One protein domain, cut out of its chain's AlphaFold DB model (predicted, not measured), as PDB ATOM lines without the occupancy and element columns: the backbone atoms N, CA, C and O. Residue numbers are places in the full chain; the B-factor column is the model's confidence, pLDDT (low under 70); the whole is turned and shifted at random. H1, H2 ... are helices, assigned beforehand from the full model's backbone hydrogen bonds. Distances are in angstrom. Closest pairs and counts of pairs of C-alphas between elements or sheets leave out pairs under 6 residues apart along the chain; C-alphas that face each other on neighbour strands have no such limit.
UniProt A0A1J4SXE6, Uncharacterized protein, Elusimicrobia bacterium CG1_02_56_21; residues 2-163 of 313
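This is residues 2 to 163 of the 313 residues of an uncharacterized protein of Elusimicrobia bacterium CG1_02_56_21 (UniProt A0A1J4SXE6). Two zigzag stacks of antiparallel helices stand next to each other, H1 to H4 in one and H5 to H9 in the other, and within each stack every helix folds back on the one before it. The stacks meet where the first residues of H6 and H8 reach H2, H3 and H4, and a long link without a named element, residues 55 to 79, swings round the outside from H4 to H5. The printed part has 162 residues with nine named helices, H1 to H9 in chain order, and no named strand; the class is all helix. It is compact, with a radius of gyration of the C-alphas of 15.7 A and spans of 52 by 37 by 24 A.

H1 is residues 2 to 10, beginning at C-alpha 2 (105.577, 116.587, 203.677). H2, residues 14 to 27, is 20.2 A long from first to last C-alpha, and H3, residues 32 to 44, is 18.5 A. H4 is residues 48 to 54. H5, residues 80 to 92, begins at C-alpha 80 (136.420, 112.347, 198.416). H6, residues 96 to 109, is 20.1 A long; H7, residues 114 to 127, 20.6 A; H8, residues 130 to 143, 20.0 A. H9, residues 147 to 162, is 23.1 A long and ends at C-alpha 162 (116.713, 124.025, 177.458).

H1 and H2 form a hairpin and touch, closest at the C-alphas of Ala 5 and Ala 17, 4.2 A apart. H3 and H4 form another, at a shallow tilt of 8 degrees, closest at Ala 39 and Ser 51, C-alphas 4.2 A apart. H6 touches H2 with residues 96 to 98 alone, at a steep tilt of 44 degrees; the closest C-alphas, of Leu 18 and Arg 98, are 5.5 A apart. H5, H6 and H7 make an up and down bundle, each running against the one before. H7 and H8 touch at a shallow tilt of 9 degrees, closest at the C-alphas of Ala 121 and Ala 133, 4.1 A. H8 touches H4 with residues 130 to 132 alone, closest at the C-alphas of Ala 50 and Ala 132, 5.6 A. H9 touches H8, opposite ways, closest at the C-alphas of Ala 134 and Ile 157, 5.1 A. H1 and H9 are apart. In H1 to H9 every O i to N i+4 pair is within hydrogen-bond range.

The two C-alphas farthest apart, of Trp 61 and Pro 147, are 52.5 A apart. The printed part has no cut. The link from H4 to H5, 25 residues, is long; the other links are tight. The mean pLDDT of the printed part is 93.8, and no printed residue is under 70.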
ATOM      1  N   ALA A   2     104.737 115.399 203.886       90.94
ATOM      2  CA  ALA A   2     105.577 116.587 203.677       90.94
ATOM      3  C   ALA A   2     105.364 117.708 204.715       90.94
ATOM      4  O   ALA A   2     106.333 118.319 205.146       90.94
ATOM      5  N   GLU A   3     104.139 117.906 205.209       94.06
ATOM      6  CA  GLU A   3     103.861 118.850 206.310       94.06
ATOM      7  C   GLU A   3     104.649 118.498 207.577       94.06
ATOM      8  O   GLU A   3     105.222 119.361 208.235       94.06
ATOM      9  N   TYR A   4     104.747 117.201 207.881       94.62
ATOM     10  CA  TYR A   4     105.555 116.709 208.992       94.62
ATOM     11  C   TYR A   4     107.049 116.984 208.775       94.62
ATOM     12  O   TYR A   4     107.741 117.372 209.710       94.62
ATOM     13  N   ALA A   5     107.550 116.857 207.540       97.12
ATOM     14  CA  ALA A   5     108.918 117.258 207.208       97.12
ATOM     15  C   ALA A   5     109.150 118.756 207.466       97.12
ATOM     16  O   ALA A   5     110.174 119.129 208.036       97.12
ATOM     17  N   TYR A   6     108.182 119.599 207.108       97.44
ATOM     18  CA  TYR A   6     108.241 121.040 207.344       97.44
ATOM     19  C   TYR A   6     108.194 121.390 208.840       97.44
ATOM     20  O   TYR A   6     108.981 122.213 209.305       97.44
ATOM     21  N   ALA A   7     107.364 120.699 209.628       96.94
ATOM     22  CA  ALA A   7     107.335 120.840 211.084       96.94
ATOM     23  C   ALA A   7     108.665 120.415 211.737       96.94
ATOM     24  O   ALA A   7     109.165 121.100 212.626       96.94
ATOM     25  N   LEU A   8     109.280 119.323 211.265       97.88
ATOM     26  CA  LEU A   8     110.610 118.896 211.713       97.88
ATOM     27  C   LEU A   8     111.690 119.924 211.360       97.88
ATOM     28  O   LEU A   8     112.567 120.193 212.177       97.88
ATOM     29  N   ALA A   9     111.622 120.521 210.167       98.06
ATOM     30  CA  ALA A   9     112.529 121.595 209.768       98.06
ATOM     31  C   ALA A   9     112.380 122.812 210.693       98.06
ATOM     32  O   ALA A   9     113.376 123.349 211.173       98.06
ATOM     33  N   TYR A  10     111.142 123.200 211.007       97.69
ATOM     34  CA  TYR A  10     110.848 124.290 211.936       97.69
ATOM     35  C   TYR A  10     111.378 124.008 213.350       97.69
ATOM     36  O   TYR A  10     111.954 124.890 213.981       97.69
ATOM     37  N   ALA A  11     111.266 122.760 213.809       97.62
ATOM     38  CA  ALA A  11     111.794 122.304 215.093       97.62
ATOM     39  C   ALA A  11     113.328 122.137 215.125       97.62
ATOM     40  O   ALA A  11     113.870 121.705 216.141       97.62
ATOM     41  N   GLY A  12     114.043 122.443 214.035       97.12
ATOM     42  CA  GLY A  12     115.498 122.305 213.979       97.12
ATOM     43  C   GLY A  12     115.980 120.853 213.904       97.12
ATOM     44  O   GLY A  12     117.082 120.558 214.356       97.12
ATOM     45  N   ALA A  13     115.188 119.947 213.318       97.88
ATOM     46  CA  ALA A  13     115.533 118.540 213.079       97.88
ATOM     47  C   ALA A  13     115.835 118.272 211.581       97.88
ATOM     48  O   ALA A  13     115.071 117.582 210.892       97.88
ATOM     49  N   PRO A  14     116.945 118.809 211.038       97.44
ATOM     50  CA  PRO A  14     117.206 118.910 209.599       97.44
ATOM     51  C   PRO A  14     117.307 117.561 208.885       97.44
ATOM     52  O   PRO A  14     116.788 117.399 207.782       97.44
ATOM     53  N   GLU A  15     117.944 116.563 209.495       96.38
ATOM     54  CA  GLU A  15     118.121 115.255 208.859       96.38
ATOM     55  C   GLU A  15     116.809 114.479 208.722       96.38
ATOM     56  O   GLU A  15     116.565 113.842 207.689       96.38
ATOM     57  N   ALA A  16     115.973 114.545 209.761       97.12
ATOM     58  CA  ALA A  16     114.655 113.932 209.784       97.12
ATOM     59  C   ALA A  16     113.715 114.652 208.813       97.12
ATOM     60  O   ALA A  16     112.974 113.998 208.076       97.12
ATOM     61  N   ALA A  17     113.789 115.983 208.751       98.31
ATOM     62  CA  ALA A  17     113.061 116.774 207.773       98.31
ATOM     63  C   ALA A  17     113.437 116.359 206.341       98.31
ATOM     64  O   ALA A  17     112.566 115.987 205.556       98.31
ATOM     65  N   LEU A  18     114.737 116.328 206.017       98.12
ATOM     66  CA  LEU A  18     115.228 115.940 204.689       98.12
ATOM     67  C   LEU A  18     114.831 114.503 204.316       98.12
ATOM     68  O   LEU A  18     114.441 114.236 203.185       98.12
ATOM     69  N   TYR A  19     114.875 113.569 205.269       96.19
ATOM     70  CA  TYR A  19     114.403 112.204 205.039       96.19
ATOM     71  C   TYR A  19     112.910 112.150 204.679       96.19
ATOM     72  O   TYR A  19     112.526 111.462 203.731       96.19
ATOM     73  N   ASN A  20     112.065 112.871 205.418       96.75
ATOM     74  CA  ASN A  20     110.620 112.838 205.202       96.75
ATOM     75  C   ASN A  20     110.201 113.577 203.924       96.75
ATOM     76  O   ASN A  20     109.291 113.105 203.239       96.75
ATOM     77  N   ILE A  21     110.872 114.676 203.558       98.12
ATOM     78  CA  ILE A  21     110.576 115.370 202.297       98.12
ATOM     79  C   ILE A  21     111.002 114.535 201.083       98.12
ATOM     80  O   ILE A  21     110.246 114.443 200.122       98.12
ATOM     81  N   ASP A  22     112.141 113.836 201.153       97.50
ATOM     82  CA  ASP A  22     112.572 112.913 200.096       97.50
ATOM     83  C   ASP A  22     111.552 111.782 199.886       97.50
ATOM     84  O   ASP A  22     111.177 111.477 198.754       97.50
ATOM     85  N   ARG A  23     111.021 111.197 200.969       94.75
ATOM     86  CA  ARG A  23     109.947 110.193 200.869       94.75
ATOM     87  C   ARG A  23     108.680 110.747 200.228       94.75
ATOM     88  O   ARG A  23     108.057 110.055 199.427       94.75
ATOM     89  N   ALA A  24     108.305 111.974 200.577       93.06
ATOM     90  CA  ALA A  24     107.134 112.623 200.009       93.06
ATOM     91  C   ALA A  24     107.315 112.881 198.499       93.06
ATOM     92  O   ALA A  24     106.416 112.589 197.717       93.06
ATOM     93  N   LEU A  25     108.508 113.313 198.072       92.88
ATOM     94  CA  LEU A  25     108.855 113.503 196.658       92.88
ATOM     95  C   LEU A  25     108.868 112.197 195.854       92.88
ATOM     96  O   LEU A  25     108.593 112.220 194.658       92.88
ATOM     97  N   VAL A  26     109.185 111.060 196.479       89.62
ATOM     98  CA  VAL A  26     109.083 109.746 195.820       89.62
ATOM     99  C   VAL A  26     107.625 109.364 195.567       89.62
ATOM    100  O   VAL A  26     107.335 108.794 194.517       89.62
ATOM    101  N   ALA A  27     106.728 109.663 196.510       85.25
ATOM    102  CA  ALA A  27     105.306 109.363 196.373       85.25
ATOM    103  C   ALA A  27     104.626 110.289 195.352       85.25
ATOM    104  O   ALA A  27     103.924 109.816 194.463       85.25
ATOM    105  N   GLU A  28     104.871 111.597 195.449       88.12
ATOM    106  CA  GLU A  28     104.176 112.613 194.655       88.12
ATOM    107  C   GLU A  28     105.142 113.722 194.186       88.12
ATOM    108  O   GLU A  28     105.136 114.848 194.693       88.12
ATOM    109  N   PRO A  29     105.993 113.455 193.179       88.44
ATOM    110  CA  PRO A  29     107.078 114.357 192.790       88.44
ATOM    111  C   PRO A  29     106.616 115.710 192.243       88.44
ATOM    112  O   PRO A  29     107.428 116.626 192.169       88.44
ATOM    113  N   LEU A  30     105.363 115.867 191.815       88.75
ATOM    114  CA  LEU A  30     104.845 117.112 191.225       88.75
ATOM    115  C   LEU A  30     103.782 117.798 192.093       88.75
ATOM    116  O   LEU A  30     103.180 118.772 191.638       88.75
ATOM    117  N   ASN A  31     103.551 117.308 193.315       89.75
ATOM    118  CA  ASN A  31     102.593 117.912 194.233       89.75
ATOM    119  C   ASN A  31     103.087 119.310 194.671       89.75
ATOM    120  O   ASN A  31     104.226 119.435 195.133       89.75
ATOM    121  N   PRO A  32     102.265 120.365 194.515       90.69
ATOM    122  CA  PRO A  32     102.679 121.738 194.785       90.69
ATOM    123  C   PRO A  32     103.001 121.987 196.263       90.69
ATOM    124  O   PRO A  32     103.949 122.708 196.551       90.69
ATOM    125  N   GLU A  33     102.297 121.364 197.209       93.38
ATOM    126  CA  GLU A  33     102.573 121.563 198.638       93.38
ATOM    127  C   GLU A  33     103.925 120.964 199.027       93.38
ATOM    128  O   GLU A  33     104.738 121.615 199.679       93.38
ATOM    129  N   ILE A  34     104.216 119.749 198.551       95.44
ATOM    130  CA  ILE A  34     105.520 119.099 198.760       95.44
ATOM    131  C   ILE A  34     106.647 119.982 198.213       95.44
ATOM    132  O   ILE A  34     107.707 120.107 198.826       95.44
ATOM    133  N   ARG A  35     106.417 120.612 197.061       94.94
ATOM    134  CA  ARG A  35     107.393 121.470 196.384       94.94
ATOM    135  C   ARG A  35     107.596 122.798 197.095       94.94
ATOM    136  O   ARG A  35     108.740 123.214 197.256       94.94
ATOM    137  N   PHE A  36     106.526 123.381 197.624       95.69
ATOM    138  CA  PHE A  36     106.604 124.518 198.531       95.69
ATOM    139  C   PHE A  36     107.457 124.187 199.770       95.69
ATOM    140  O   PHE A  36     108.432 124.885 200.039       95.69
ATOM    141  N   TYR A  37     107.172 123.082 200.474       97.31
ATOM    142  CA  TYR A  37     107.944 122.700 201.666       97.31
ATOM    143  C   TYR A  37     109.413 122.405 201.347       97.31
ATOM    144  O   TYR A  37     110.303 122.808 202.097       97.31
ATOM    145  N   LEU A  38     109.688 121.735 200.221       97.62
ATOM    146  CA  LEU A  38     111.050 121.514 199.736       97.62
ATOM    147  C   LEU A  38     111.784 122.843 199.519       97.62
ATOM    148  O   LEU A  38     112.924 122.970 199.959       97.62
ATOM    149  N   ALA A  39     111.158 123.809 198.846       96.94
ATOM    150  CA  ALA A  39     111.771 125.102 198.560       96.94
ATOM    151  C   ALA A  39     112.133 125.849 199.851       96.94
ATOM    152  O   ALA A  39     113.291 126.221 200.035       96.94
ATOM    153  N   GLU A  40     111.195 125.956 200.795       97.94
ATOM    154  CA  GLU A  40     111.443 126.586 202.098       97.94
ATOM    155  C   GLU A  40     112.607 125.920 202.843       97.94
ATOM    156  O   GLU A  40     113.494 126.592 203.381       97.94
ATOM    157  N   MET A  41     112.663 124.585 202.826       98.25
ATOM    158  CA  MET A  41     113.771 123.844 203.422       98.25
ATOM    159  C   MET A  41     115.098 124.129 202.712       98.25
ATOM    160  O   MET A  41     116.084 124.432 203.380       98.25
ATOM    161  N   LEU A  42     115.158 124.077 201.379       98.19
ATOM    162  CA  LEU A  42     116.377 124.403 200.627       98.19
ATOM    163  C   LEU A  42     116.855 125.828 200.938       98.19
ATOM    164  O   LEU A  42     118.046 126.037 201.173       98.19
ATOM    165  N   ASN A  43     115.932 126.786 201.026       97.81
ATOM    166  CA  ASN A  43     116.236 128.154 201.427       97.81
ATOM    167  C   ASN A  43     116.874 128.207 202.826       97.81
ATOM    168  O   ASN A  43     117.911 128.838 203.007       97.81
ATOM    169  N   SER A  44     116.333 127.458 203.793       98.00
ATOM    170  CA  SER A  44     116.887 127.377 205.155       98.00
ATOM    171  C   SER A  44     118.295 126.758 205.234       98.00
ATOM    172  O   SER A  44     119.036 127.037 206.176       98.00
ATOM    173  N   PHE A  45     118.708 125.972 204.230       98.12
ATOM    174  CA  PHE A  45     120.083 125.471 204.081       98.12
ATOM    175  C   PHE A  45     121.023 126.445 203.337       98.12
ATOM    176  O   PHE A  45     122.225 126.163 203.214       98.12
ATOM    177  N   GLY A  46     120.507 127.586 202.866       97.50
ATOM    178  CA  GLY A  46     121.230 128.582 202.070       97.50
ATOM    179  C   GLY A  46     121.307 128.242 200.578       97.50
ATOM    180  O   GLY A  46     122.293 128.573 199.923       97.50
ATOM    181  N   LEU A  47     120.317 127.519 200.046       97.56
ATOM    182  CA  LEU A  47     120.247 127.088 198.646       97.56
ATOM    183  C   LEU A  47     119.184 127.877 197.869       97.56
ATOM    184  O   LEU A  47     118.305 127.296 197.234       97.56
ATOM    185  N   GLU A  48     119.265 129.206 197.918       96.56
ATOM    186  CA  GLU A  48     118.233 130.129 197.413       96.56
ATOM    187  C   GLU A  48     117.920 129.923 195.924       96.56
ATOM    188  O   GLU A  48     116.757 129.890 195.534       96.56
ATOM    189  N   ALA A  49     118.946 129.720 195.090       94.19
ATOM    190  CA  ALA A  49     118.762 129.506 193.654       94.19
ATOM    191  C   ALA A  49     117.959 128.227 193.359       94.19
ATOM    192  O   ALA A  49     117.025 128.248 192.561       94.19
ATOM    193  N   ALA A  50     118.292 127.125 194.041       95.62
ATOM    194  CA  ALA A  50     117.566 125.868 193.892       95.62
ATOM    195  C   ALA A  50     116.150 125.975 194.472       95.62
ATOM    196  O   ALA A  50     115.206 125.515 193.837       95.62
ATOM    197  N   SER A  51     116.008 126.619 195.637       95.81
ATOM    198  CA  SER A  51     114.719 126.920 196.269       95.81
ATOM    199  C   SER A  51     113.787 127.663 195.313       95.81
ATOM    200  O   SER A  51     112.673 127.212 195.072       95.81
ATOM    201  N   TYR A  52     114.259 128.759 194.713       94.00
ATOM    202  CA  TYR A  52     113.460 129.580 193.807       94.00
ATOM    203  C   TYR A  52     112.926 128.780 192.613       94.00
ATOM    204  O   TYR A  52     111.772 128.933 192.226       94.00
ATOM    205  N   GLU A  53     113.745 127.896 192.040       92.31
ATOM    206  CA  GLU A  53     113.337 127.083 190.892       92.31
ATOM    207  C   GLU A  53     112.329 125.990 191.232       92.31
ATOM    208  O   GLU A  53     111.474 125.687 190.402       92.31
ATOM    209  N   VAL A  54     112.435 125.398 192.426       93.00
ATOM    210  CA  VAL A  54     111.521 124.336 192.880       93.00
ATOM    211  C   VAL A  54     110.357 124.864 193.725       93.00
ATOM    212  O   VAL A  54     109.566 124.073 194.238       93.00
ATOM    213  N   SER A  55     110.242 126.190 193.854       90.81
ATOM    214  CA  SER A  55     109.198 126.861 194.622       90.81
ATOM    215  C   SER A  55     107.832 126.709 193.971       90.81
ATOM    216  O   SER A  55     107.688 126.821 192.754       90.81
ATOM    217  N   ALA A  56     106.825 126.490 194.809       91.06
ATOM    218  CA  ALA A  56     105.420 126.396 194.452       91.06
ATOM    219  C   ALA A  56     104.590 127.318 195.370       91.06
ATOM    220  O   ALA A  56     105.103 127.779 196.393       91.06
ATOM    221  N   PRO A  57     103.325 127.621 195.024       90.62
ATOM    222  CA  PRO A  57     102.475 128.480 195.845       90.62
ATOM    223  C   PRO A  57     102.307 127.966 197.279       90.62
ATOM    224  O   PRO A  57     102.294 126.759 197.518       90.62
ATOM    225  N   VAL A  58     102.120 128.896 198.219       90.94
ATOM    226  CA  VAL A  58     101.845 128.574 199.626       90.94
ATOM    227  C   VAL A  58     100.565 127.725 199.719       90.94
ATOM    228  O   VAL A  58      99.549 128.116 199.135       90.94
ATOM    229  N   PRO A  59     100.576 126.600 200.461       89.19
ATOM    230  CA  PRO A  59      99.389 125.795 200.722       89.19
ATOM    231  C   PRO A  59      98.252 126.649 201.286       89.19
ATOM    232  O   PRO A  59      98.457 127.461 202.194       89.19
ATOM    233  N   ALA A  60      97.037 126.455 200.767       86.94
ATOM    234  CA  ALA A  60      95.890 127.308 201.087       86.94
ATOM    235  C   ALA A  60      95.574 127.354 202.593       86.94
ATOM    236  O   ALA A  60      95.138 128.384 203.110       86.94
ATOM    237  N   TRP A  61      95.821 126.251 203.305       84.06
ATOM    238  CA  TRP A  61      95.573 126.145 204.741       84.06
ATOM    239  C   TRP A  61      96.604 126.903 205.589       84.06
ATOM    240  O   TRP A  61      96.257 127.396 206.662       84.06
ATOM    241  N   LEU A  62      97.850 127.022 205.115       88.25
ATOM    242  CA  LEU A  62      98.953 127.591 205.890       88.25
ATOM    243  C   LEU A  62      98.862 129.121 205.962       88.25
ATOM    244  O   LEU A  62      99.290 129.698 206.955       88.25
ATOM    245  N   LYS A  63      98.248 129.770 204.955       84.50
ATOM    246  CA  LYS A  63      98.099 131.233 204.755       84.50
ATOM    247  C   LYS A  63      99.418 132.017 204.702       84.50
ATOM    248  O   LYS A  63      99.618 132.806 203.782       84.50
ATOM    249  N   THR A  64     100.313 131.820 205.663       89.75
ATOM    250  CA  THR A  64     101.622 132.458 205.783       89.75
ATOM    251  C   THR A  64     102.682 131.399 206.103       89.75
ATOM    252  O   THR A  64     102.517 130.670 207.081       89.75
ATOM    253  N   PRO A  65     103.773 131.308 205.316       91.75
ATOM    254  CA  PRO A  65     104.880 130.391 205.585       91.75
ATOM    255  C   PRO A  65     105.466 130.550 206.992       91.75
ATOM    256  O   PRO A  65     105.584 131.664 207.509       91.75
ATOM    257  N   LEU A  66     105.885 129.437 207.593       92.62
ATOM    258  CA  LEU A  66     106.650 129.460 208.835       92.62
ATOM    259  C   LEU A  66     108.080 129.910 208.540       92.62
ATOM    260  O   LEU A  66     108.728 129.413 207.621       92.62
ATOM    261  N   LYS A  67     108.619 130.802 209.373       95.25
ATOM    262  CA  LYS A  67     110.035 131.162 209.299       95.25
ATOM    263  C   LYS A  67     110.880 130.010 209.844       95.25
ATOM    264  O   LYS A  67     110.977 129.838 211.058       95.25
ATOM    265  N   LEU A  68     111.488 129.235 208.949       97.00
ATOM    266  CA  LEU A  68     112.427 128.183 209.331       97.00
ATOM    267  C   LEU A  68     113.730 128.785 209.896       97.00
ATOM    268  O   LEU A  68     114.187 129.823 209.403       97.00
ATOM    269  N   PRO A  69     114.349 128.157 210.915       97.00
ATOM    270  CA  PRO A  69     115.693 128.526 211.347       97.00
ATOM    271  C   PRO A  69     116.719 128.178 210.261       97.00
ATOM    272  O   PRO A  69     116.446 127.374 209.374       97.00
ATOM    273  N   ALA A  70     117.924 128.744 210.341       97.50
ATOM    274  CA  ALA A  70     119.025 128.282 209.500       97.50
ATOM    275  C   ALA A  70     119.355 126.823 209.849       97.50
ATOM    276  O   ALA A  70     119.601 126.499 211.012       97.50
ATOM    277  N   LEU A  71     119.356 125.948 208.845       96.06
ATOM    278  CA  LEU A  71     119.571 124.518 209.027       96.06
ATOM    279  C   LEU A  71     120.978 124.093 208.593       96.06
ATOM    280  O   LEU A  71     121.573 124.606 207.638       96.06
ATOM    281  N   GLY A  72     121.507 123.098 209.299       93.56
ATOM    282  CA  GLY A  72     122.781 122.448 209.008       93.56
ATOM    283  C   GLY A  72     122.637 120.934 209.063       93.56
ATOM    284  O   GLY A  72     121.737 120.420 209.710       93.56
ATOM    285  N   ILE A  73     123.506 120.213 208.367       93.75
ATOM    286  CA  ILE A  73     123.638 118.764 208.524       93.75
ATOM    287  C   ILE A  73     125.100 118.434 208.763       93.75
ATOM    288  O   ILE A  73     125.986 119.130 208.259       93.75
ATOM    289  N   GLU A  74     125.334 117.366 209.512       90.38
ATOM    290  CA  GLU A  74     126.673 116.839 209.711       90.38
ATOM    291  C   GLU A  74     127.171 116.173 208.427       90.38
ATOM    292  O   GLU A  74     126.442 115.462 207.724       90.38
ATOM    293  N   MET A  75     128.433 116.440 208.100       89.56
ATOM    294  CA  MET A  75     129.091 115.867 206.935       89.56
ATOM    295  C   MET A  75     129.892 114.634 207.351       89.56
ATOM    296  O   MET A  75     130.637 114.705 208.326       89.56
ATOM    297  N   PRO A  76     129.809 113.520 206.600       85.56
ATOM    298  CA  PRO A  76     130.706 112.398 206.800       85.56
ATOM    299  C   PRO A  76     132.158 112.851 206.672       85.56
ATOM    300  O   PRO A  76     132.534 113.480 205.681       85.56
ATOM    301  N   GLU A  77     132.983 112.488 207.647       83.12
ATOM    302  CA  GLU A  77     134.416 112.738 207.576       83.12
ATOM    303  C   GLU A  77     135.106 111.762 206.618       83.12
ATOM    304  O   GLU A  77     134.830 110.549 206.591       83.12
ATOM    305  N   GLY A  78     136.068 112.286 205.863       83.94
ATOM    306  CA  GLY A  78     136.984 111.490 205.063       83.94
ATOM    307  C   GLY A  78     137.360 112.136 203.738       83.94
ATOM    308  O   GLY A  78     137.029 113.280 203.439       83.94
ATOM    309  N   TYR A  79     138.076 111.359 202.933       86.38
ATOM    310  CA  TYR A  79     138.473 111.738 201.585       86.38
ATOM    311  C   TYR A  79     137.301 111.622 200.601       86.38
ATOM    312  O   TYR A  79     136.279 110.989 200.883       86.38
ATOM    313  N   PHE A  80     137.482 112.199 199.410       86.00
ATOM    314  CA  PHE A  80     136.420 112.347 198.416       86.00
ATOM    315  C   PHE A  80     135.635 111.082 198.115       86.00
ATOM    316  O   PHE A  80     134.412 111.156 198.121       86.00
ATOM    317  N   GLU A  81     136.285 109.941 197.892       90.19
ATOM    318  CA  GLU A  81     135.544 108.739 197.493       90.19
ATOM    319  C   GLU A  81     134.657 108.197 198.617       90.19
ATOM    320  O   GLU A  81     133.591 107.654 198.342       90.19
ATOM    321  N   LYS A  82     135.035 108.387 199.887       92.44
ATOM    322  CA  LYS A  82     134.195 107.982 201.022       92.44
ATOM    323  C   LYS A  82     132.952 108.868 201.121       92.44
ATOM    324  O   LYS A  82     131.837 108.357 201.220       92.44
ATOM    325  N   VAL A  83     133.138 110.188 201.052       93.00
ATOM    326  CA  VAL A  83     132.031 111.156 201.131       93.00
ATOM    327  C   VAL A  83     131.115 111.033 199.912       93.00
ATOM    328  O   VAL A  83     129.898 110.950 200.061       93.00
ATOM    329  N   SER A  84     131.686 110.951 198.708       91.56
ATOM    330  CA  SER A  84     130.925 110.800 197.467       91.56
ATOM    331  C   SER A  84     130.153 109.482 197.439       91.56
ATOM    332  O   SER A  84     128.999 109.484 197.024       91.56
ATOM    333  N   SER A  85     130.716 108.378 197.946       93.25
ATOM    334  CA  SER A  85     130.006 107.095 198.053       93.25
ATOM    335  C   SER A  85     128.807 107.177 198.997       93.25
ATOM    336  O   SER A  85     127.735 106.676 198.660       93.25
ATOM    337  N   ALA A  86     128.947 107.853 200.142       94.81
ATOM    338  CA  ALA A  86     127.835 108.063 201.069       94.81
ATOM    339  C   ALA A  86     126.709 108.890 200.427       94.81
ATOM    340  O   ALA A  86     125.537 108.525 200.523       94.81
ATOM    341  N   ILE A  87     127.054 109.963 199.709       95.56
ATOM    342  CA  ILE A  87     126.062 110.774 198.993       95.56
ATOM    343  C   ILE A  87     125.446 109.982 197.826       95.56
ATOM    344  O   ILE A  87     124.238 110.020 197.620       95.56
ATOM    345  N   ASN A  88     126.234 109.194 197.094       93.75
ATOM    346  CA  ASN A  88     125.734 108.356 196.001       93.75
ATOM    347  C   ASN A  88     124.772 107.266 196.493       93.75
ATOM    348  O   ASN A  88     123.813 106.941 195.795       93.75
ATOM    349  N   LEU A  89     124.970 106.738 197.705       96.06
ATOM    350  CA  LEU A  89     124.010 105.831 198.332       96.06
ATOM    351  C   LEU A  89     122.667 106.530 198.588       96.06
ATOM    352  O   LEU A  89     121.614 105.962 198.303       96.06
ATOM    353  N   LEU A  90     122.688 107.781 199.057       96.19
ATOM    354  CA  LEU A  90     121.475 108.591 199.208       96.19
ATOM    355  C   LEU A  90     120.796 108.832 197.854       96.19
ATOM    356  O   LEU A  90     119.587 108.637 197.731       96.19
ATOM    357  N   MET A  91     121.567 109.169 196.820       96.81
ATOM    358  CA  MET A  91     121.063 109.314 195.450       96.81
ATOM    359  C   MET A  91     120.398 108.025 194.941       96.81
ATOM    360  O   MET A  91     119.319 108.087 194.350       96.81
ATOM    361  N   ALA A  92     120.992 106.855 195.201       94.56
ATOM    362  CA  ALA A  92     120.425 105.555 194.833       94.56
ATOM    363  C   ALA A  92     119.105 105.263 195.569       94.56
ATOM    364  O   ALA A  92     118.179 104.693 194.994       94.56
ATOM    365  N   GLN A  93     118.977 105.735 196.811       94.62
ATOM    366  CA  GLN A  93     117.748 105.682 197.611       94.62
ATOM    367  C   GLN A  93     116.726 106.770 197.240       94.62
ATOM    368  O   GLN A  93     115.722 106.928 197.934       94.62
ATOM    369  N   LYS A  94     116.969 107.534 196.166       96.44
ATOM    370  CA  LYS A  94     116.155 108.683 195.736       96.44
ATOM    371  C   LYS A  94     116.059 109.806 196.777       96.44
ATOM    372  O   LYS A  94     115.121 110.596 196.756       96.44
ATOM    373  N   ARG A  95     117.044 109.901 197.675       97.00
ATOM    374  CA  ARG A  95     117.153 110.958 198.689       97.00
ATOM    375  C   ARG A  95     117.868 112.178 198.117       97.00
ATOM    376  O   ARG A  95     119.017 112.474 198.462       97.00
ATOM    377  N   TYR A  96     117.225 112.820 197.148       97.88
ATOM    378  CA  TYR A  96     117.820 113.873 196.329       97.88
ATOM    379  C   TYR A  96     117.961 115.199 197.082       97.88
ATOM    380  O   TYR A  96     118.992 115.853 196.941       97.88
ATOM    381  N   ALA A  97     116.994 115.568 197.930       98.00
ATOM    382  CA  ALA A  97     117.054 116.785 198.737       98.00
ATOM    383  C   ALA A  97     118.228 116.720 199.714       98.00
ATOM    384  O   ALA A  97     119.053 117.634 199.756       98.00
ATOM    385  N   ARG A  98     118.377 115.594 200.430       97.69
ATOM    386  CA  ARG A  98     119.534 115.398 201.313       97.69
ATOM    387  C   ARG A  98     120.851 115.415 200.540       97.69
ATOM    388  O   ARG A  98     121.797 116.066 200.972       97.69
ATOM    389  N   SER A  99     120.905 114.738 199.394       98.06
ATOM    390  CA  SER A  99     122.108 114.702 198.552       98.06
ATOM    391  C   SER A  99     122.538 116.091 198.079       98.06
ATOM    392  O   SER A  99     123.724 116.403 198.120       98.06
ATOM    393  N   VAL A 100     121.589 116.947 197.686       98.19
ATOM    394  CA  VAL A 100     121.843 118.339 197.282       98.19
ATOM    395  C   VAL A 100     122.475 119.151 198.414       98.19
ATOM    396  O   VAL A 100     123.497 119.799 198.194       98.19
ATOM    397  N   VAL A 101     121.932 119.064 199.632       97.88
ATOM    398  CA  VAL A 101     122.494 119.770 200.797       97.88
ATOM    399  C   VAL A 101     123.902 119.262 201.123       97.88
ATOM    400  O   VAL A 101     124.800 120.059 201.395       97.88
ATOM    401  N   MET A 102     124.129 117.947 201.052       96.81
ATOM    402  CA  MET A 102     125.453 117.371 201.310       96.81
ATOM    403  C   MET A 102     126.477 117.773 200.246       96.81
ATOM    404  O   MET A 102     127.601 118.131 200.591       96.81
ATOM    405  N   PHE A 103     126.101 117.759 198.964       96.75
ATOM    406  CA  PHE A 103     126.982 118.216 197.893       96.75
ATOM    407  C   PHE A 103     127.315 119.705 198.014       96.75
ATOM    408  O   PHE A 103     128.475 120.059 197.836       96.75
ATOM    409  N   ASP A 104     126.359 120.569 198.372       96.19
ATOM    410  CA  ASP A 104     126.631 121.994 198.607       96.19
ATOM    411  C   ASP A 104     127.731 122.205 199.649       96.19
ATOM    412  O   ASP A 104     128.732 122.883 199.394       96.19
ATOM    413  N   ARG A 105     127.562 121.588 200.822       94.25
ATOM    414  CA  ARG A 105     128.522 121.696 201.923       94.25
ATOM    415  C   ARG A 105     129.871 121.119 201.523       94.25
ATOM    416  O   ARG A 105     130.906 121.747 201.741       94.25
ATOM    417  N   TYR A 106     129.862 119.964 200.869       93.31
ATOM    418  CA  TYR A 106     131.087 119.303 200.469       93.31
ATOM    419  C   TYR A 106     131.867 120.087 199.405       93.31
ATOM    420  O   TYR A 106     133.059 120.342 199.582       93.31
ATOM    421  N   CYS A 107     131.208 120.553 198.339       93.38
ATOM    422  CA  CYS A 107     131.874 121.286 197.260       93.38
ATOM    423  C   CYS A 107     132.401 122.654 197.717       93.38
ATOM    424  O   CYS A 107     133.391 123.123 197.163       93.38
ATOM    425  N   LYS A 108     131.818 123.267 198.760       91.81
ATOM    426  CA  LYS A 108     132.391 124.461 199.410       91.81
ATOM    427  C   LYS A 108     133.745 124.168 200.065       91.81
ATOM    428  O   LYS A 108     134.667 124.962 199.916       91.81
ATOM    429  N   THR A 109     133.888 123.021 200.733       90.44
ATOM    430  CA  THR A 109     135.171 122.606 201.342       90.44
ATOM    431  C   THR A 109     136.189 122.086 200.325       90.44
ATOM    432  O   THR A 109     137.389 122.113 200.578       90.44
ATOM    433  N   GLN A 110     135.725 121.625 199.160       88.88
ATOM    434  CA  GLN A 110     136.541 121.029 198.098       88.88
ATOM    435  C   GLN A 110     136.360 121.791 196.780       88.88
ATOM    436  O   GLN A 110     136.063 121.207 195.736       88.88
ATOM    437  N   SER A 111     136.534 123.113 196.825       89.31
ATOM    438  CA  SER A 111     136.190 124.022 195.723       89.31
ATOM    439  C   SER A 111     136.957 123.769 194.420       89.31
ATOM    440  O   SER A 111     136.456 124.117 193.355       89.31
ATOM    441  N   GLY A 112     138.125 123.120 194.478       91.12
ATOM    442  CA  GLY A 112     138.912 122.712 193.307       91.12
ATOM    443  C   GLY A 112     138.536 121.348 192.714       91.12
ATOM    444  O   GLY A 112     139.151 120.910 191.740       91.12
ATOM    445  N   ASN A 113     137.557 120.637 193.281       90.88
ATOM    446  CA  ASN A 113     137.210 119.288 192.848       90.88
ATOM    447  C   ASN A 113     136.054 119.281 191.837       90.88
ATOM    448  O   ASN A 113     134.880 119.257 192.210       90.88
ATOM    449  N   ALA A 114     136.395 119.195 190.547       92.06
ATOM    450  CA  ALA A 114     135.431 119.112 189.444       92.06
ATOM    451  C   ALA A 114     134.355 118.026 189.655       92.06
ATOM    452  O   ALA A 114     133.164 118.267 189.454       92.06
ATOM    453  N   ARG A 115     134.751 116.837 190.142       91.12
ATOM    454  CA  ARG A 115     133.832 115.697 190.321       91.12
ATOM    455  C   ARG A 115     132.744 115.981 191.353       91.12
ATOM    456  O   ARG A 115     131.648 115.443 191.224       91.12
ATOM    457  N   CYS A 116     133.029 116.823 192.350       93.62
ATOM    458  CA  CYS A 116     132.026 117.236 193.328       93.62
ATOM    459  C   CYS A 116     130.873 117.969 192.638       93.62
ATOM    460  O   CYS A 116     129.713 117.596 192.790       93.62
ATOM    461  N   TYR A 117     131.205 118.953 191.800       95.94
ATOM    462  CA  TYR A 117     130.223 119.747 191.068       95.94
ATOM    463  C   TYR A 117     129.440 118.932 190.035       95.94
ATOM    464  O   TYR A 117     128.266 119.215 189.809       95.94
ATOM    465  N   ALA A 118     130.044 117.887 189.459       95.06
ATOM    466  CA  ALA A 118     129.325 116.944 188.602       95.06
ATOM    467  C   ALA A 118     128.227 116.192 189.378       95.06
ATOM    468  O   ALA A 118     127.077 116.165 188.944       95.06
ATOM    469  N   GLY A 119     128.561 115.624 190.544       95.62
ATOM    470  CA  GLY A 119     127.579 114.959 191.411       95.62
ATOM    471  C   GLY A 119     126.498 115.920 191.908       95.62
ATOM    472  O   GLY A 119     125.310 115.592 191.880       95.62
ATOM    473  N   TYR A 120     126.898 117.142 192.264       97.62
ATOM    474  CA  TYR A 120     125.979 118.186 192.701       97.62
ATOM    475  C   TYR A 120     124.972 118.569 191.605       97.62
ATOM    476  O   TYR A 120     123.767 118.624 191.858       97.62
ATOM    477  N   ALA A 121     125.442 118.768 190.370       97.88
ATOM    478  CA  ALA A 121     124.581 119.067 189.231       97.88
ATOM    479  C   ALA A 121     123.522 117.975 189.011       97.88
ATOM    480  O   ALA A 121     122.343 118.287 188.857       97.88
ATOM    481  N   ILE A 122     123.918 116.700 189.089       97.81
ATOM    482  CA  ILE A 122     122.995 115.566 188.939       97.81
ATOM    483  C   ILE A 122     121.946 115.564 190.059       97.81
ATOM    484  O   ILE A 122     120.764 115.350 189.794       97.81
ATOM    485  N   ALA A 123     122.344 115.814 191.309       97.81
ATOM    486  CA  ALA A 123     121.408 115.872 192.431       97.81
ATOM    487  C   ALA A 123     120.360 116.988 192.255       97.81
ATOM    488  O   ALA A 123     119.165 116.750 192.441       97.81
ATOM    489  N   LEU A 124     120.790 118.175 191.812       97.69
ATOM    490  CA  LEU A 124     119.900 119.299 191.501       97.69
ATOM    491  C   LEU A 124     118.973 118.998 190.315       97.69
ATOM    492  O   LEU A 124     117.780 119.298 190.378       97.69
ATOM    493  N   GLU A 125     119.480 118.345 189.265       96.94
ATOM    494  CA  GLU A 125     118.668 117.907 188.124       96.94
ATOM    495  C   GLU A 125     117.551 116.957 188.571       96.94
ATOM    496  O   GLU A 125     116.416 117.090 188.116       96.94
ATOM    497  N   LYS A 126     117.843 116.015 189.479       96.00
ATOM    498  CA  LYS A 126     116.837 115.078 190.006       96.00
ATOM    499  C   LYS A 126     115.753 115.768 190.834       96.00
ATOM    500  O   LYS A 126     114.619 115.295 190.837       96.00
ATOM    501  N   LEU A 127     116.065 116.896 191.472       94.94
ATOM    502  CA  LEU A 127     115.059 117.763 192.092       94.94
ATOM    503  C   LEU A 127     114.325 118.651 191.081       94.94
ATOM    504  O   LEU A 127     113.292 119.212 191.426       94.94
ATOM    505  N   GLY A 128     114.810 118.769 189.847       94.19
ATOM    506  CA  GLY A 128     114.245 119.648 188.822       94.19
ATOM    507  C   GLY A 128     114.665 121.112 188.925       94.19
ATOM    508  O   GLY A 128     114.070 121.954 188.257       94.19
ATOM    509  N   ALA A 129     115.693 121.414 189.720       95.81
ATOM    510  CA  ALA A 129     116.331 122.727 189.767       95.81
ATOM    511  C   ALA A 129     117.334 122.852 188.605       95.81
ATOM    512  O   ALA A 129     118.549 122.776 188.800       95.81
ATOM    513  N   TYR A 130     116.834 122.920 187.367       96.19
ATOM    514  CA  TYR A 130     117.655 122.749 186.165       96.19
ATOM    515  C   TYR A 130     118.673 123.872 185.934       96.19
ATOM    516  O   TYR A 130     119.783 123.581 185.488       96.19
ATOM    517  N   LYS A 131     118.363 125.134 186.257       95.31
ATOM    518  CA  LYS A 131     119.326 126.238 186.095       95.31
ATOM    519  C   LYS A 131     120.417 126.164 187.160       95.31
ATOM    520  O   LYS A 131     121.591 126.328 186.834       95.31
ATOM    521  N   ALA A 132     120.066 125.837 188.401       96.38
ATOM    522  CA  ALA A 132     121.017 125.578 189.474       96.38
ATOM    523  C   ALA A 132     121.913 124.382 189.124       96.38
ATOM    524  O   ALA A 132     123.132 124.459 189.287       96.38
ATOM    525  N   ALA A 133     121.337 123.306 188.575       97.88
ATOM    526  CA  ALA A 133     122.090 122.163 188.064       97.88
ATOM    527  C   ALA A 133     123.068 122.587 186.958       97.88
ATOM    528  O   ALA A 133     124.247 122.236 187.016       97.88
ATOM    529  N   ALA A 134     122.616 123.397 185.994       97.62
ATOM    530  CA  ALA A 134     123.455 123.908 184.913       97.62
ATOM    531  C   ALA A 134     124.608 124.771 185.447       97.62
ATOM    532  O   ALA A 134     125.738 124.647 184.976       97.62
ATOM    533  N   ALA A 135     124.363 125.594 186.470       97.00
ATOM    534  CA  ALA A 135     125.398 126.399 187.112       97.00
ATOM    535  C   ALA A 135     126.489 125.532 187.765       97.00
ATOM    536  O   ALA A 135     127.676 125.819 187.606       97.00
ATOM    537  N   GLN A 136     126.125 124.439 188.446       97.81
ATOM    538  CA  GLN A 136     127.128 123.516 188.994       97.81
ATOM    539  C   GLN A 136     127.835 122.721 187.888       97.81
ATOM    540  O   GLN A 136     129.045 122.514 187.953       97.81
ATOM    541  N   ALA A 137     127.130 122.340 186.821       97.31
ATOM    542  CA  ALA A 137     127.746 121.688 185.668       97.31
ATOM    543  C   ALA A 137     128.781 122.594 184.969       97.31
ATOM    544  O   ALA A 137     129.839 122.102 184.572       97.31
ATOM    545  N   LYS A 138     128.538 123.913 184.897       97.19
ATOM    546  CA  LYS A 138     129.516 124.908 184.419       97.19
ATOM    547  C   LYS A 138     130.767 124.955 185.298       97.19
ATOM    548  O   LYS A 138     131.869 124.868 184.769       97.19
ATOM    549  N   LYS A 139     130.619 124.952 186.627       95.88
ATOM    550  CA  LYS A 139     131.773 124.857 187.545       95.88
ATOM    551  C   LYS A 139     132.572 123.565 187.352       95.88
ATOM    552  O   LYS A 139     133.799 123.581 187.354       95.88
ATOM    553  N   ASN A 140     131.895 122.432 187.143       94.88
ATOM    554  CA  ASN A 140     132.569 121.180 186.788       94.88
ATOM    555  C   ASN A 140     133.359 121.309 185.470       94.88
ATOM    556  O   ASN A 140     134.493 120.835 185.391       94.88
ATOM    557  N   LEU A 141     132.784 121.954 184.450       95.19
ATOM    558  CA  LEU A 141     133.439 122.190 183.161       95.19
ATOM    559  C   LEU A 141     134.693 123.067 183.309       95.19
ATOM    560  O   LEU A 141     135.748 122.688 182.802       95.19
ATOM    561  N   GLU A 142     134.600 124.178 184.042       95.19
ATOM    562  CA  GLU A 142     135.713 125.108 184.308       95.19
ATOM    563  C   GLU A 142     136.914 124.406 184.958       95.19
ATOM    564  O   GLU A 142     138.066 124.657 184.607       95.19
ATOM    565  N   LEU A 143     136.646 123.470 185.870       93.12
ATOM    566  CA  LEU A 143     137.673 122.715 186.589       93.12
ATOM    567  C   LEU A 143     138.176 121.478 185.816       93.12
ATOM    568  O   LEU A 143     139.150 120.836 186.222       93.12
ATOM    569  N   THR A 144     137.536 121.113 184.701       89.75
ATOM    570  CA  THR A 144     137.861 119.906 183.934       89.75
ATOM    571  C   THR A 144     138.930 120.168 182.873       89.75
ATOM    572  O   THR A 144     138.762 120.963 181.953       89.75
ATOM    573  N   LYS A 145     140.029 119.404 182.929       84.06
ATOM    574  CA  LYS A 145     141.153 119.514 181.977       84.06
ATOM    575  C   LYS A 145     141.064 118.570 180.766       84.06
ATOM    576  O   LYS A 145     141.787 118.758 179.797       84.06
ATOM    577  N   SER A 146     140.191 117.559 180.802       85.56
ATOM    578  CA  SER A 146     140.096 116.519 179.761       85.56
ATOM    579  C   SER A 146     139.151 116.926 178.615       85.56
ATOM    580  O   SER A 146     137.971 117.146 178.892       85.56
ATOM    581  N   PRO A 147     139.605 116.958 177.342       81.38
ATOM    582  CA  PRO A 147     138.782 117.385 176.202       81.38
ATOM    583  C   PRO A 147     137.473 116.602 176.029       81.38
ATOM    584  O   PRO A 147     136.416 117.203 175.862       81.38
ATOM    585  N   GLY A 148     137.504 115.269 176.152       80.50
ATOM    586  CA  GLY A 148     136.298 114.440 176.006       80.50
ATOM    587  C   GLY A 148     135.247 114.702 177.090       80.50
ATOM    588  O   GLY A 148     134.048 114.673 176.826       80.50
ATOM    589  N   ARG A 149     135.685 115.035 178.311       82.50
ATOM    590  CA  ARG A 149     134.773 115.419 179.399       82.50
ATOM    591  C   ARG A 149     134.193 116.818 179.210       82.50
ATOM    592  O   ARG A 149     133.076 117.048 179.662       82.50
ATOM    593  N   LYS A 150     134.916 117.722 178.537       87.88
ATOM    594  CA  LYS A 150     134.410 119.063 178.218       87.88
ATOM    595  C   LYS A 150     133.200 118.991 177.293       87.88
ATOM    596  O   LYS A 150     132.150 119.494 177.666       87.88
ATOM    597  N   LEU A 151     133.306 118.257 176.182       89.44
ATOM    598  CA  LEU A 151     132.196 118.078 175.235       89.44
ATOM    599  C   LEU A 151     130.946 117.484 175.903       89.44
ATOM    600  O   LEU A 151     129.834 117.966 175.701       89.44
ATOM    601  N   ALA A 152     131.123 116.457 176.742       89.56
ATOM    602  CA  ALA A 152     130.012 115.855 177.475       89.56
ATOM    603  C   ALA A 152     129.366 116.839 178.470       89.56
ATOM    604  O   ALA A 152     128.141 116.897 178.573       89.56
ATOM    605  N   ALA A 153     130.174 117.628 179.185       91.81
ATOM    606  CA  ALA A 153     129.674 118.632 180.117       91.81
ATOM    607  C   ALA A 153     128.956 119.785 179.394       91.81
ATOM    608  O   ALA A 153     127.894 120.194 179.848       91.81
ATOM    609  N   GLU A 154     129.464 120.258 178.254       94.50
ATOM    610  CA  GLU A 154     128.813 121.276 177.417       94.50
ATOM    611  C   GLU A 154     127.449 120.804 176.906       94.50
ATOM    612  O   GLU A 154     126.450 121.510 177.056       94.50
ATOM    613  N   ALA A 155     127.376 119.579 176.374       94.44
ATOM    614  CA  ALA A 155     126.116 118.985 175.935       94.44
ATOM    615  C   ALA A 155     125.117 118.832 177.095       94.44
ATOM    616  O   ALA A 155     123.922 119.097 176.934       94.44
ATOM    617  N   TYR A 156     125.602 118.442 178.277       95.88
ATOM    618  CA  TYR A 156     124.782 118.329 179.479       95.88
ATOM    619  C   TYR A 156     124.252 119.691 179.954       95.88
ATOM    620  O   TYR A 156     123.053 119.823 180.191       95.88
ATOM    621  N   ILE A 157     125.102 120.722 180.008       97.06
ATOM    622  CA  ILE A 157     124.705 122.103 180.332       97.06
ATOM    623  C   ILE A 157     123.637 122.590 179.348       97.06
ATOM    624  O   ILE A 157     122.570 123.028 179.774       97.06
ATOM    625  N   ALA A 158     123.874 122.432 178.043       95.88
ATOM    626  CA  ALA A 158     122.925 122.833 177.009       95.88
ATOM    627  C   ALA A 158     121.588 122.076 177.112       95.88
ATOM    628  O   ALA A 158     120.534 122.636 176.811       95.88
ATOM    629  N   SER A 159     121.606 120.807 177.543       96.44
ATOM    630  CA  SER A 159     120.384 120.047 177.827       96.44
ATOM    631  C   SER A 159     119.618 120.640 179.008       96.44
ATOM    632  O   SER A 159     118.409 120.821 178.900       96.44
ATOM    633  N   LEU A 160     120.300 120.956 180.111       95.44
ATOM    634  CA  LEU A 160     119.677 121.510 181.314       95.44
ATOM    635  C   LEU A 160     119.075 122.899 181.066       95.44
ATOM    636  O   LEU A 160     117.942 123.143 181.464       95.44
ATOM    637  N   GLU A 161     119.784 123.780 180.359       93.56
ATOM    638  CA  GLU A 161     119.319 125.146 180.070       93.56
ATOM    639  C   GLU A 161     118.083 125.188 179.161       93.56
ATOM    640  O   GLU A 161     117.282 126.118 179.246       93.56
ATOM    641  N   LYS A 162     117.901 124.169 178.311       92.88
ATOM    642  CA  LYS A 162     116.713 124.025 177.458       92.88
ATOM    643  C   LYS A 162     115.502 123.466 178.200       92.88
ATOM    644  O   LYS A 162     114.389 123.549 177.679       92.88
ATOM    645  N   ARG A 163     115.688 122.853 179.374       89.19
ATOM    646  CA  ARG A 163     114.574 122.261 180.118       89.19
ATOM    647  C   ARG A 163     113.774 123.364 180.808       89.19
ATOM    648  O   ARG A 163     114.351 124.173 181.535       89.19
TER     649      ARG A 163